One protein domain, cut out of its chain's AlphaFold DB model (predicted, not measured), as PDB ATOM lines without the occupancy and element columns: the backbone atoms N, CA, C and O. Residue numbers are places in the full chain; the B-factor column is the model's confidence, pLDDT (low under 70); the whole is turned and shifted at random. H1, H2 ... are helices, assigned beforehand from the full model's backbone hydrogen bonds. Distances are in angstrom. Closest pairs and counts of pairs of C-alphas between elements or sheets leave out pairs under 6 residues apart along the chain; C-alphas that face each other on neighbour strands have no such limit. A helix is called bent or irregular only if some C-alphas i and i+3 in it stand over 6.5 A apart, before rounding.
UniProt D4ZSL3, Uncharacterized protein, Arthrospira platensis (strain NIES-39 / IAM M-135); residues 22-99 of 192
ATOM      1  N   ILE A  22       3.083   2.203  -9.713       53.66
ATOM      2  CA  ILE A  22       2.128   2.466  -8.632       53.66
ATOM      3  C   ILE A  22       2.680   3.636  -7.803       53.66
ATOM      4  O   ILE A  22       3.290   3.467  -6.748       53.66
ATOM      5  N   THR A  23       2.505   4.857  -8.302       55.97
ATOM      6  CA  THR A  23       2.996   6.066  -7.618       55.97
ATOM      7  C   THR A  23       2.165   6.375  -6.368       55.97
ATOM      8  O   THR A  23       0.989   6.746  -6.448       55.97
ATOM      9  N   LEU A  24       2.795   6.277  -5.190       49.28
ATOM     10  CA  LEU A  24       2.182   6.638  -3.903       49.28
ATOM     11  C   LEU A  24       1.713   8.099  -3.859       49.28
ATOM     12  O   LEU A  24       0.734   8.391  -3.181       49.28
ATOM     13  N   ASP A  25       2.339   8.997  -4.620       49.81
ATOM     14  CA  ASP A  25       1.955  10.413  -4.676       49.81
ATOM     15  C   ASP A  25       0.594  10.636  -5.353       49.81
ATOM     16  O   ASP A  25      -0.201  11.458  -4.893       49.81
ATOM     17  N   LYS A  26       0.274   9.866  -6.404       53.28
ATOM     18  CA  LYS A  26      -1.066   9.887  -7.024       53.28
ATOM     19  C   LYS A  26      -2.086   9.144  -6.165       53.28
ATOM     20  O   LYS A  26      -3.238   9.565  -6.084       53.28
ATOM     21  N   LEU A  27      -1.651   8.077  -5.489       56.03
ATOM     22  CA  LEU A  27      -2.465   7.334  -4.532       56.03
ATOM     23  C   LEU A  27      -2.790   8.162  -3.287       56.03
ATOM     24  O   LEU A  27      -3.893   8.040  -2.798       56.03
ATOM     25  N   SER A  28      -1.903   9.014  -2.781       59.69
ATOM     26  CA  SER A  28      -2.058   9.720  -1.499       59.69
ATOM     27  C   SER A  28      -3.326  10.581  -1.437       59.69
ATOM     28  O   SER A  28      -4.188  10.383  -0.575       59.69
ATOM     29  N   SER A  29      -3.501  11.479  -2.408       64.56
ATOM     30  CA  SER A  29      -4.679  12.351  -2.481       64.56
ATOM     31  C   SER A  29      -5.943  11.583  -2.878       64.56
ATOM     32  O   SER A  29      -7.021  11.837  -2.338       64.56
ATOM     33  N   GLN A  30      -5.824  10.596  -3.770       65.56
ATOM     34  CA  GLN A  30      -6.955   9.761  -4.173       65.56
ATOM     35  C   GLN A  30      -7.399   8.804  -3.064       65.56
ATOM     36  O   GLN A  30      -8.594   8.582  -2.929       65.56
ATOM     37  N   LEU A  31      -6.486   8.302  -2.231       70.50
ATOM     38  CA  LEU A  31      -6.754   7.498  -1.037       70.50
ATOM     39  C   LEU A  31      -7.523   8.318  -0.015       70.50
ATOM     40  O   LEU A  31      -8.507   7.835   0.542       70.50
ATOM     41  N   GLU A  32      -7.094   9.557   0.225       69.56
ATOM     42  CA  GLU A  32      -7.778  10.434   1.167       69.56
ATOM     43  C   GLU A  32      -9.217  10.720   0.712       69.56
ATOM     44  O   GLU A  32     -10.157  10.600   1.500       69.56
ATOM     45  N   ILE A  33      -9.417  11.020  -0.574       71.00
ATOM     46  CA  ILE A  33     -10.751  11.209  -1.163       71.00
ATOM     47  C   ILE A  33     -11.551   9.897  -1.146       71.00
ATOM     48  O   ILE A  33     -12.747   9.898  -0.848       71.00
ATOM     49  N   PHE A  34     -10.894   8.770  -1.424       73.69
ATOM     50  CA  PHE A  34     -11.501   7.446  -1.479       73.69
ATOM     51  C   PHE A  34     -12.083   7.034  -0.125       73.69
ATOM     52  O   PHE A  34     -13.260   6.685  -0.060       73.69
ATOM     53  N   TRP A  35     -11.297   7.137   0.952       77.88
ATOM     54  CA  TRP A  35     -11.712   6.745   2.302       77.88
ATOM     55  C   TRP A  35     -12.704   7.715   2.950       77.88
ATOM     56  O   TRP A  35     -13.424   7.332   3.872       77.88
ATOM     57  N   ARG A  36     -12.793   8.956   2.457       79.75
ATOM     58  CA  ARG A  36     -13.818   9.922   2.883       79.75
ATOM     59  C   ARG A  36     -15.209   9.614   2.316       79.75
ATOM     60  O   ARG A  36     -16.191  10.154   2.821       79.75
ATOM     61  N   ASN A  37     -15.320   8.754   1.301       82.12
ATOM     62  CA  ASN A  37     -16.595   8.374   0.700       82.12
ATOM     63  C   ASN A  37     -17.115   7.043   1.281       82.12
ATOM     64  O   ASN A  37     -16.503   5.987   1.131       82.12
ATOM     65  N   ILE A  38     -18.291   7.079   1.914       81.38
ATOM     66  CA  ILE A  38     -18.883   5.907   2.570       81.38
ATOM     67  C   ILE A  38     -19.289   4.795   1.590       81.38
ATOM     68  O   ILE A  38     -19.221   3.613   1.934       81.38
ATOM     69  N   ASP A  39     -19.649   5.140   0.353       84.44
ATOM     70  CA  ASP A  39     -19.988   4.156  -0.675       84.44
ATOM     71  C   ASP A  39     -18.753   3.373  -1.115       84.44
ATOM     72  O   ASP A  39     -18.823   2.154  -1.290       84.44
ATOM     73  N   ASN A  40     -17.598   4.037  -1.181       82.25
ATOM     74  CA  ASN A  40     -16.315   3.390  -1.440       82.25
ATOM     75  C   ASN A  40     -15.944   2.417  -0.311       82.25
ATOM     76  O   ASN A  40     -15.565   1.278  -0.583       82.25
ATOM     77  N   CYS A  41     -16.159   2.799   0.951       79.81
ATOM     78  CA  CYS A  41     -15.972   1.913   2.107       79.81
ATOM     79  C   CYS A  41     -16.900   0.681   2.062       79.81
ATOM     80  O   CYS A  41     -16.503  -0.441   2.398       79.81
ATOM     81  N   ASN A  42     -18.136   0.860   1.596       84.19
ATOM     82  CA  ASN A  42     -19.089  -0.236   1.423       84.19
ATOM     83  C   ASN A  42     -18.694  -1.170   0.268       84.19
ATOM     84  O   ASN A  42     -18.814  -2.396   0.384       84.19
ATOM     85  N   GLN A  43     -18.203  -0.617  -0.842       84.38
ATOM     86  CA  GLN A  43     -17.688  -1.396  -1.969       84.38
ATOM     87  C   GLN A  43     -16.403  -2.143  -1.608       84.38
ATOM     88  O   GLN A  43     -16.254  -3.308  -1.983       84.38
ATOM     89  N   TYR A  44     -15.542  -1.540  -0.789       88.06
ATOM     90  CA  TYR A  44     -14.316  -2.147  -0.282       88.06
ATOM     91  C   TYR A  44     -14.563  -3.518   0.343       88.06
ATOM     92  O   TYR A  44     -13.952  -4.516  -0.038       88.06
ATOM     93  N   SER A  45     -15.541  -3.606   1.246       84.00
ATOM     94  CA  SER A  45     -15.899  -4.868   1.903       84.00
ATOM     95  C   SER A  45     -16.375  -5.942   0.916       84.00
ATOM     96  O   SER A  45     -16.149  -7.136   1.137       84.00
ATOM     97  N   LYS A  46     -17.022  -5.544  -0.187       88.12
ATOM     98  CA  LYS A  46     -17.491  -6.463  -1.237       88.12
ATOM     99  C   LYS A  46     -16.325  -6.974  -2.083       88.12
ATOM    100  O   LYS A  46     -16.190  -8.187  -2.244       88.12
ATOM    101  N   VAL A  47     -15.459  -6.081  -2.557       86.62
ATOM    102  CA  VAL A  47     -14.288  -6.444  -3.372       86.62
ATOM    103  C   VAL A  47     -13.276  -7.244  -2.553       86.62
ATOM    104  O   VAL A  47     -12.774  -8.264  -3.016       86.62
ATOM    105  N   LYS A  48     -13.071  -6.905  -1.275       88.44
ATOM    106  CA  LYS A  48     -12.233  -7.690  -0.359       88.44
ATOM    107  C   LYS A  48     -12.725  -9.128  -0.199       88.44
ATOM    108  O   LYS A  48     -11.910 -10.049  -0.192       88.44
ATOM    109  N   LYS A  49     -14.044  -9.354  -0.120       87.88
ATOM    110  CA  LYS A  49     -14.624 -10.713  -0.114       87.88
ATOM    111  C   LYS A  49     -14.403 -11.450  -1.434       87.88
ATOM    112  O   LYS A  49     -14.213 -12.662  -1.409       87.88
ATOM    113  N   GLN A  50     -14.420 -10.750  -2.568       86.19
ATOM    114  CA  GLN A  50     -14.082 -11.346  -3.862       86.19
ATOM    115  C   GLN A  50     -12.604 -11.750  -3.906       86.19
ATOM    116  O   GLN A  50     -12.312 -12.893  -4.246       86.19
ATOM    117  N   LEU A  51     -11.695 -10.885  -3.443       87.69
ATOM    118  CA  LEU A  51     -10.256 -11.166  -3.392       87.69
ATOM    119  C   LEU A  51      -9.918 -12.413  -2.558       87.69
ATOM    120  O   LEU A  51      -9.015 -13.162  -2.917       87.69
ATOM    121  N   GLN A  52     -10.673 -12.702  -1.486       85.69
ATOM    122  CA  GLN A  52     -10.470 -13.926  -0.691       85.69
ATOM    123  C   GLN A  52     -10.515 -15.208  -1.536       85.69
ATOM    124  O   GLN A  52      -9.821 -16.168  -1.209       85.69
ATOM    125  N   LYS A  53     -11.294 -15.224  -2.628       86.94
ATOM    126  CA  LYS A  53     -11.399 -16.373  -3.543       86.94
ATOM    127  C   LYS A  53     -10.155 -16.560  -4.419       86.94
ATOM    128  O   LYS A  53      -9.927 -17.661  -4.906       86.94
ATOM    129  N   HIS A  54      -9.352 -15.509  -4.569       85.56
ATOM    130  CA  HIS A  54      -8.152 -15.453  -5.406       85.56
ATOM    131  C   HIS A  54      -6.857 -15.409  -4.587       85.56
ATOM    132  O   HIS A  54      -5.784 -15.194  -5.131       85.56
ATOM    133  N   LYS A  55      -6.919 -15.635  -3.268       83.06
ATOM    134  CA  LYS A  55      -5.754 -15.556  -2.366       83.06
ATOM    135  C   LYS A  55      -4.545 -16.381  -2.804       83.06
ATOM    136  O   LYS A  55      -3.418 -15.984  -2.537       83.06
ATOM    137  N   LYS A  56      -4.792 -17.535  -3.425       85.94
ATOM    138  CA  LYS A  56      -3.756 -18.443  -3.932       85.94
ATOM    139  C   LYS A  56      -2.991 -17.872  -5.133       85.94
ATOM    140  O   LYS A  56      -1.890 -18.325  -5.400       85.94
ATOM    141  N   ASP A  57      -3.575 -16.895  -5.820       86.25
ATOM    142  CA  ASP A  57      -3.042 -16.294  -7.040       86.25
ATOM    143  C   ASP A  57      -2.251 -15.006  -6.733       86.25
ATOM    144  O   ASP A  57      -1.871 -14.291  -7.651       86.25
ATOM    145  N   ILE A  58      -2.033 -14.669  -5.453       85.44
ATOM    146  CA  ILE A  58      -1.430 -13.399  -5.021       85.44
ATOM    147  C   ILE A  58      -0.098 -13.660  -4.332       85.44
ATOM    148  O   ILE A  58      -0.040 -14.326  -3.290       85.44
ATOM    149  N   ILE A  59       0.960 -13.040  -4.844       80.38
ATOM    150  CA  ILE A  59       2.264 -13.085  -4.195       80.38
ATOM    151  C   ILE A  59       2.209 -12.264  -2.900       80.38
ATOM    152  O   ILE A  59       1.744 -11.122  -2.861       80.38
ATOM    153  N   ASN A  60       2.656 -12.882  -1.804       78.19
ATOM    154  CA  ASN A  60       2.666 -12.279  -0.469       78.19
ATOM    155  C   ASN A  60       1.281 -11.779   0.003       78.19
ATOM    156  O   ASN A  60       1.151 -10.734   0.638       78.19
ATOM    157  N   ALA A  61       0.226 -12.555  -0.279       76.12
ATOM    158  CA  ALA A  61      -1.181 -12.185  -0.082       76.12
ATOM    159  C   ALA A  61      -1.524 -11.503   1.260       76.12
ATOM    160  O   ALA A  61      -2.429 -10.668   1.309       76.12
ATOM    161  N   ARG A  62      -0.827 -11.839   2.357       73.06
ATOM    162  CA  ARG A  62      -1.028 -11.216   3.676       73.06
ATOM    163  C   ARG A  62      -0.706  -9.720   3.671       73.06
ATOM    164  O   ARG A  62      -1.433  -8.964   4.307       73.06
ATOM    165  N   LEU A  63       0.364  -9.316   2.992       69.12
ATOM    166  CA  LEU A  63       0.815  -7.923   2.926       69.12
ATOM    167  C   LEU A  63       0.151  -7.162   1.769       69.12
ATOM    168  O   LEU A  63      -0.049  -5.957   1.860       69.12
ATOM    169  N   SER A  64      -0.262  -7.882   0.727       80.38
ATOM    170  CA  SER A  64      -0.717  -7.296  -0.540       80.38
ATOM    171  C   SER A  64      -2.229  -7.061  -0.628       80.38
ATOM    172  O   SER A  64      -2.687  -6.267  -1.448       80.38
ATOM    173  N   SER A  65      -3.032  -7.742   0.201       82.50
ATOM    174  CA  SER A  65      -4.494  -7.785   0.021       82.50
ATOM    175  C   SER A  65      -5.164  -6.411   0.066       82.50
ATOM    176  O   SER A  65      -5.994  -6.117  -0.790       82.50
ATOM    177  N   GLU A  66      -4.830  -5.563   1.043       83.00
ATOM    178  CA  GLU A  66      -5.478  -4.248   1.161       83.00
ATOM    179  C   GLU A  66      -5.081  -3.321  -0.001       83.00
ATOM    180  O   GLU A  66      -5.913  -2.560  -0.497       83.00
ATOM    181  N   ILE A  67      -3.841  -3.435  -0.488       84.25
ATOM    182  CA  ILE A  67      -3.330  -2.640  -1.611       84.25
ATOM    183  C   ILE A  67      -4.057  -3.030  -2.899       84.25
ATOM    184  O   ILE A  67      -4.564  -2.156  -3.592       84.25
ATOM    185  N   ILE A  68      -4.196  -4.328  -3.180       87.31
ATOM    186  CA  ILE A  68      -4.865  -4.830  -4.392       87.31
ATOM    187  C   ILE A  68      -6.340  -4.410  -4.438       87.31
ATOM    188  O   ILE A  68      -6.823  -3.965  -5.480       87.31
ATOM    189  N   VAL A  69      -7.065  -4.523  -3.316       88.12
ATOM    190  CA  VAL A  69      -8.476  -4.094  -3.250       88.12
ATOM    191  C   VAL A  69      -8.592  -2.591  -3.479       88.12
ATOM    192  O   VAL A  69      -9.460  -2.145  -4.227       88.12
ATOM    193  N   THR A  70      -7.716  -1.810  -2.851       85.06
ATOM    194  CA  THR A  70      -7.745  -0.349  -2.962       85.06
ATOM    195  C   THR A  70      -7.373   0.111  -4.371       85.06
ATOM    196  O   THR A  70      -8.056   0.959  -4.936       85.06
ATOM    197  N   HIS A  71      -6.366  -0.514  -4.983       85.94
ATOM    198  CA  HIS A  71      -5.965  -0.283  -6.370       85.94
ATOM    199  C   HIS A  71      -7.110  -0.570  -7.352       85.94
ATOM    200  O   HIS A  71      -7.429   0.270  -8.192       85.94
ATOM    201  N   SER A  72      -7.789  -1.713  -7.196       88.19
ATOM    202  CA  SER A  72      -8.954  -2.078  -8.015       88.19
ATOM    203  C   SER A  72     -10.053  -1.020  -7.958       88.19
ATOM    204  O   SER A  72     -10.640  -0.692  -8.986       88.19
ATOM    205  N   LEU A  73     -10.311  -0.451  -6.780       86.75
ATOM    206  CA  LEU A  73     -11.389   0.515  -6.591       86.75
ATOM    207  C   LEU A  73     -11.022   1.933  -7.044       86.75
ATOM    208  O   LEU A  73     -11.856   2.595  -7.657       86.75
ATOM    209  N   ILE A  74      -9.793   2.391  -6.787       83.75
ATOM    210  CA  ILE A  74      -9.321   3.719  -7.214       83.75
ATOM    211  C   ILE A  74      -9.259   3.804  -8.742       83.75
ATOM    212  O   ILE A  74      -9.772   4.756  -9.327       83.75
ATOM    213  N   TYR A  75      -8.687   2.788  -9.391       82.62
ATOM    214  CA  TYR A  75      -8.519   2.760 -10.846       82.62
ATOM    215  C   TYR A  75      -9.685   2.098 -11.588       82.62
ATOM    216  O   TYR A  75      -9.649   1.989 -12.810       82.62
ATOM    217  N   GLN A  76     -10.723   1.660 -10.865       85.75
ATOM    218  CA  GLN A  76     -11.901   0.978 -11.417       85.75
ATOM    219  C   GLN A  76     -11.543  -0.244 -12.285       85.75
ATOM    220  O   GLN A  76     -12.200  -0.549 -13.281       85.75
ATOM    221  N   LEU A  77     -10.492  -0.965 -11.894       85.81
ATOM    222  CA  LEU A  77     -10.018  -2.167 -12.571       85.81
ATOM    223  C   LEU A  77     -10.683  -3.416 -11.997       85.81
ATOM    224  O   LEU A  77     -11.048  -3.470 -10.820       85.81
ATOM    225  N   SER A  78     -10.766  -4.471 -12.811       90.44
ATOM    226  CA  SER A  78     -11.165  -5.783 -12.300       90.44
ATOM    227  C   SER A  78     -10.180  -6.273 -11.232       90.44
ATOM    228  O   SER A  78      -8.990  -5.940 -11.254       90.44
ATOM    229  N   ILE A  79     -10.666  -7.106 -10.307       89.75
ATOM    230  CA  ILE A  79      -9.812  -7.654  -9.251       89.75
ATOM    231  C   ILE A  79      -8.668  -8.494  -9.830       89.75
ATOM    232  O   ILE A  79      -7.547  -8.402  -9.347       89.75
ATOM    233  N   ASN A  80      -8.922  -9.235 -10.913       90.88
ATOM    234  CA  ASN A  80      -7.913 -10.048 -11.592       90.88
ATOM    235  C   ASN A  80      -6.824  -9.184 -12.231       90.88
ATOM    236  O   ASN A  80      -5.649  -9.507 -12.108       90.88
ATOM    237  N   GLU A  81      -7.204  -8.069 -12.859       88.81
ATOM    238  CA  GLU A  81      -6.232  -7.137 -13.434       88.81
ATOM    239  C   GLU A  81      -5.374  -6.505 -12.331       88.81
ATOM    240  O   GLU A  81      -4.159  -6.442 -12.452       88.81
ATOM    241  N   SER A  82      -5.977  -6.130 -11.199       89.50
ATOM    242  CA  SER A  82      -5.218  -5.583 -10.065       89.50
ATOM    243  C   SER A  82      -4.290  -6.612  -9.410       89.50
ATOM    244  O   SER A  82      -3.195  -6.250  -8.991       89.50
ATOM    245  N   ILE A  83      -4.692  -7.887  -9.340       91.12
ATOM    246  CA  ILE A  83      -3.812  -8.983  -8.896       91.12
ATOM    247  C   ILE A  83      -2.630  -9.124  -9.851       91.12
ATOM    248  O   ILE A  83      -1.497  -9.192  -9.388       91.12
ATOM    249  N   LYS A  84      -2.888  -9.132 -11.165       91.00
ATOM    250  CA  LYS A  84      -1.841  -9.236 -12.182       91.00
ATOM    251  C   LYS A  84      -0.822  -8.110 -12.028       91.00
ATOM    252  O   LYS A  84       0.345  -8.399 -11.815       91.00
ATOM    253  N   ARG A  85      -1.265  -6.848 -12.018       86.00
ATOM    254  CA  ARG A  85      -0.367  -5.688 -11.863       86.00
ATOM    255  C   ARG A  85       0.451  -5.738 -10.575       86.00
ATOM    256  O   ARG A  85       1.625  -5.386 -10.579       86.00
ATOM    257  N   PHE A  86      -0.152  -6.194  -9.478       87.62
ATOM    258  CA  PHE A  86       0.568  -6.330  -8.216       87.62
ATOM    259  C   PHE A  86       1.605  -7.457  -8.258       87.62
ATOM    260  O   PHE A  86       2.710  -7.281  -7.753       87.62
ATOM    261  N   ASN A  87       1.266  -8.605  -8.846       89.06
ATOM    262  CA  ASN A  87       2.212  -9.703  -9.011       89.06
ATOM    263  C   ASN A  87       3.351  -9.310  -9.955       89.06
ATOM    264  O   ASN A  87       4.493  -9.511  -9.575       89.06
ATOM    265  N   ASP A  88       3.060  -8.668 -11.091       85.69
ATOM    266  CA  ASP A  88       4.072  -8.170 -12.032       85.69
ATOM    267  C   ASP A  88       5.054  -7.217 -11.316       85.69
ATOM    268  O   ASP A  88       6.269  -7.339 -11.459       85.69
ATOM    269  N   TYR A  89       4.544  -6.317 -10.462       82.38
ATOM    270  CA  TYR A  89       5.382  -5.458  -9.619       82.38
ATOM    271  C   TYR A  89       6.206  -6.259  -8.601       82.38
ATOM    272  O   TYR A  89       7.377  -5.961  -8.387       82.38
ATOM    273  N   TRP A  90       5.623  -7.268  -7.952       82.50
ATOM    274  CA  TRP A  90       6.337  -8.061  -6.951       82.50
ATOM    275  C   TRP A  90       7.392  -8.975  -7.573       82.50
ATOM    276  O   TRP A  90       8.453  -9.155  -6.985       82.50
ATOM    277  N   ASP A  91       7.131  -9.506  -8.763       81.44
ATOM    278  CA  ASP A  91       8.088 -10.258  -9.564       81.44
ATOM    279  C   ASP A  91       9.212  -9.344 -10.039       81.44
ATOM    280  O   ASP A  91      10.373  -9.685  -9.844       81.44
ATOM    281  N   PHE A  92       8.908  -8.129 -10.503       77.19
ATOM    282  CA  PHE A  92       9.931  -7.119 -10.777       77.19
ATOM    283  C   PHE A  92      10.769  -6.804  -9.530       77.19
ATOM    284  O   PHE A  92      11.995  -6.829  -9.580       77.19
ATOM    285  N   VAL A  93      10.139  -6.543  -8.382       71.44
ATOM    286  CA  VAL A  93      10.847  -6.296  -7.119       71.44
ATOM    287  C   VAL A  93      11.713  -7.497  -6.762       71.44
ATOM    288  O   VAL A  93      12.876  -7.306  -6.430       71.44
ATOM    289  N   ASN A  94      11.195  -8.718  -6.862       71.94
ATOM    290  CA  ASN A  94      11.948  -9.930  -6.575       71.94
ATOM    291  C   ASN A  94      13.142 -10.078  -7.515       71.94
ATOM    292  O   ASN A  94      14.248 -10.187  -7.015       71.94
ATOM    293  N   GLU A  95      12.924 -10.044  -8.832       67.94
ATOM    294  CA  GLU A  95      13.918 -10.311  -9.877       67.94
ATOM    295  C   GLU A  95      14.936  -9.195 -10.052       67.94
ATOM    296  O   GLU A  95      16.105  -9.444 -10.357       67.94
ATOM    297  N   LYS A  96      14.498  -7.956  -9.895       63.19
ATOM    298  CA  LYS A  96      15.343  -6.795 -10.095       63.19
ATOM    299  C   LYS A  96      15.880  -6.366  -8.748       63.19
ATOM    300  O   LYS A  96      17.079  -6.486  -8.564       63.19
ATOM    301  N   ILE A  97      15.049  -5.957  -7.794       60.22
ATOM    302  CA  ILE A  97      15.476  -5.242  -6.571       60.22
ATOM    303  C   ILE A  97      15.957  -6.157  -5.431       60.22
ATOM    304  O   ILE A  97      16.865  -5.777  -4.684       60.22
ATOM    305  N   LEU A  98      15.316  -7.307  -5.218       60.12
ATOM    306  CA  LEU A  98      15.647  -8.243  -4.139       60.12
ATOM    307  C   LEU A  98      16.637  -9.318  -4.590       60.12
ATOM    308  O   LEU A  98      17.273  -9.922  -3.727       60.12
ATOM    309  N   THR A  99      16.787  -9.556  -5.897       61.00
ATOM    310  CA  THR A  99      17.837 -10.440  -6.397       61.00
ATOM    311  C   THR A  99      19.185  -9.844  -6.058       61.00
ATOM    312  O   THR A  99      19.421  -8.638  -6.161       61.00
TER     313      THR A  99
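Overview. This is residues 22 to 99 of the 192 residues of an uncharacterized protein of Arthrospira platensis (strain NIES-39 / IAM M-135) (UniProt D4ZSL3). Kinked H2 and H1 meet at a corner and make an open hook round H3, which is in the middle; H4 crosses H3 with its first part, and residues 92 to 97 of H4 stick out as an arm. The printed part has 78 residues, with four named helices in the order H1, H2, H3, H4 and no named strand: all helix. It is compact, with a radius of gyration of the C-alphas of 12.8 A and spans of 41 by 30 by 18 A.

Along the chain. Find C-alpha 38 at (-18.883, 5.907, 2.570); from there H2, residues 38 to 57, runs 28.9 A. It has a kink of 45 degrees near residue 51 and is irregular, C-alphas 53 and 56 being 7.9 A apart. H3, residues 61 to 74, is irregular too, with C-alphas 63 and 66 7.5 A apart. H1, residues 24 to 36, begins at C-alpha 24, (2.182, 6.638, -3.903). H4, residues 79 to 98, runs 26.0 A to C-alpha 98 at (15.647, -8.243, -4.139).

Arrangement. Look first at Lys 48 and Val 69, the closest C-alphas of H2 and H3, 6.0 A apart: these helices touch at a steep tilt of 45 degrees, opposite ways. With residues 79 to 86 alone, H4 touches H3 at a steep tilt of 53 degrees; the closest C-alphas, of Ser 72 and Ser 82, are 5.5 A apart. H4 touches H2 with residues 79 to 83 alone, closest at C-alphas 51 and 79, 6.8 A. H1 and H2 only just touch, only at the corner, with 3 pairs of C-alphas within 8 A, the closest those of Phe 34 and Asn 40, 6.3 A. H1 and H3 only just touch, also with 3 pairs, about perpendicular at 76 degrees, closest at C-alphas 30 and 74, 7.2 A. H1 and H4 are apart. O i to N i+4 pairs are within hydrogen-bond range in 7 of 9 in H1, 10 of 16 in H2, 8 of 10 in H3 and 15 of 16 in H4.

Size, cuts and confidence. The C-alphas farthest apart, of Ile 38 and Thr 99, are 41.2 A apart. The printed part has no cut, and its three links are tight. Mean pLDDT of the printed part is 78.8; look for values under 70 at residues 22 to 30, 32, 63 and 95 to 99.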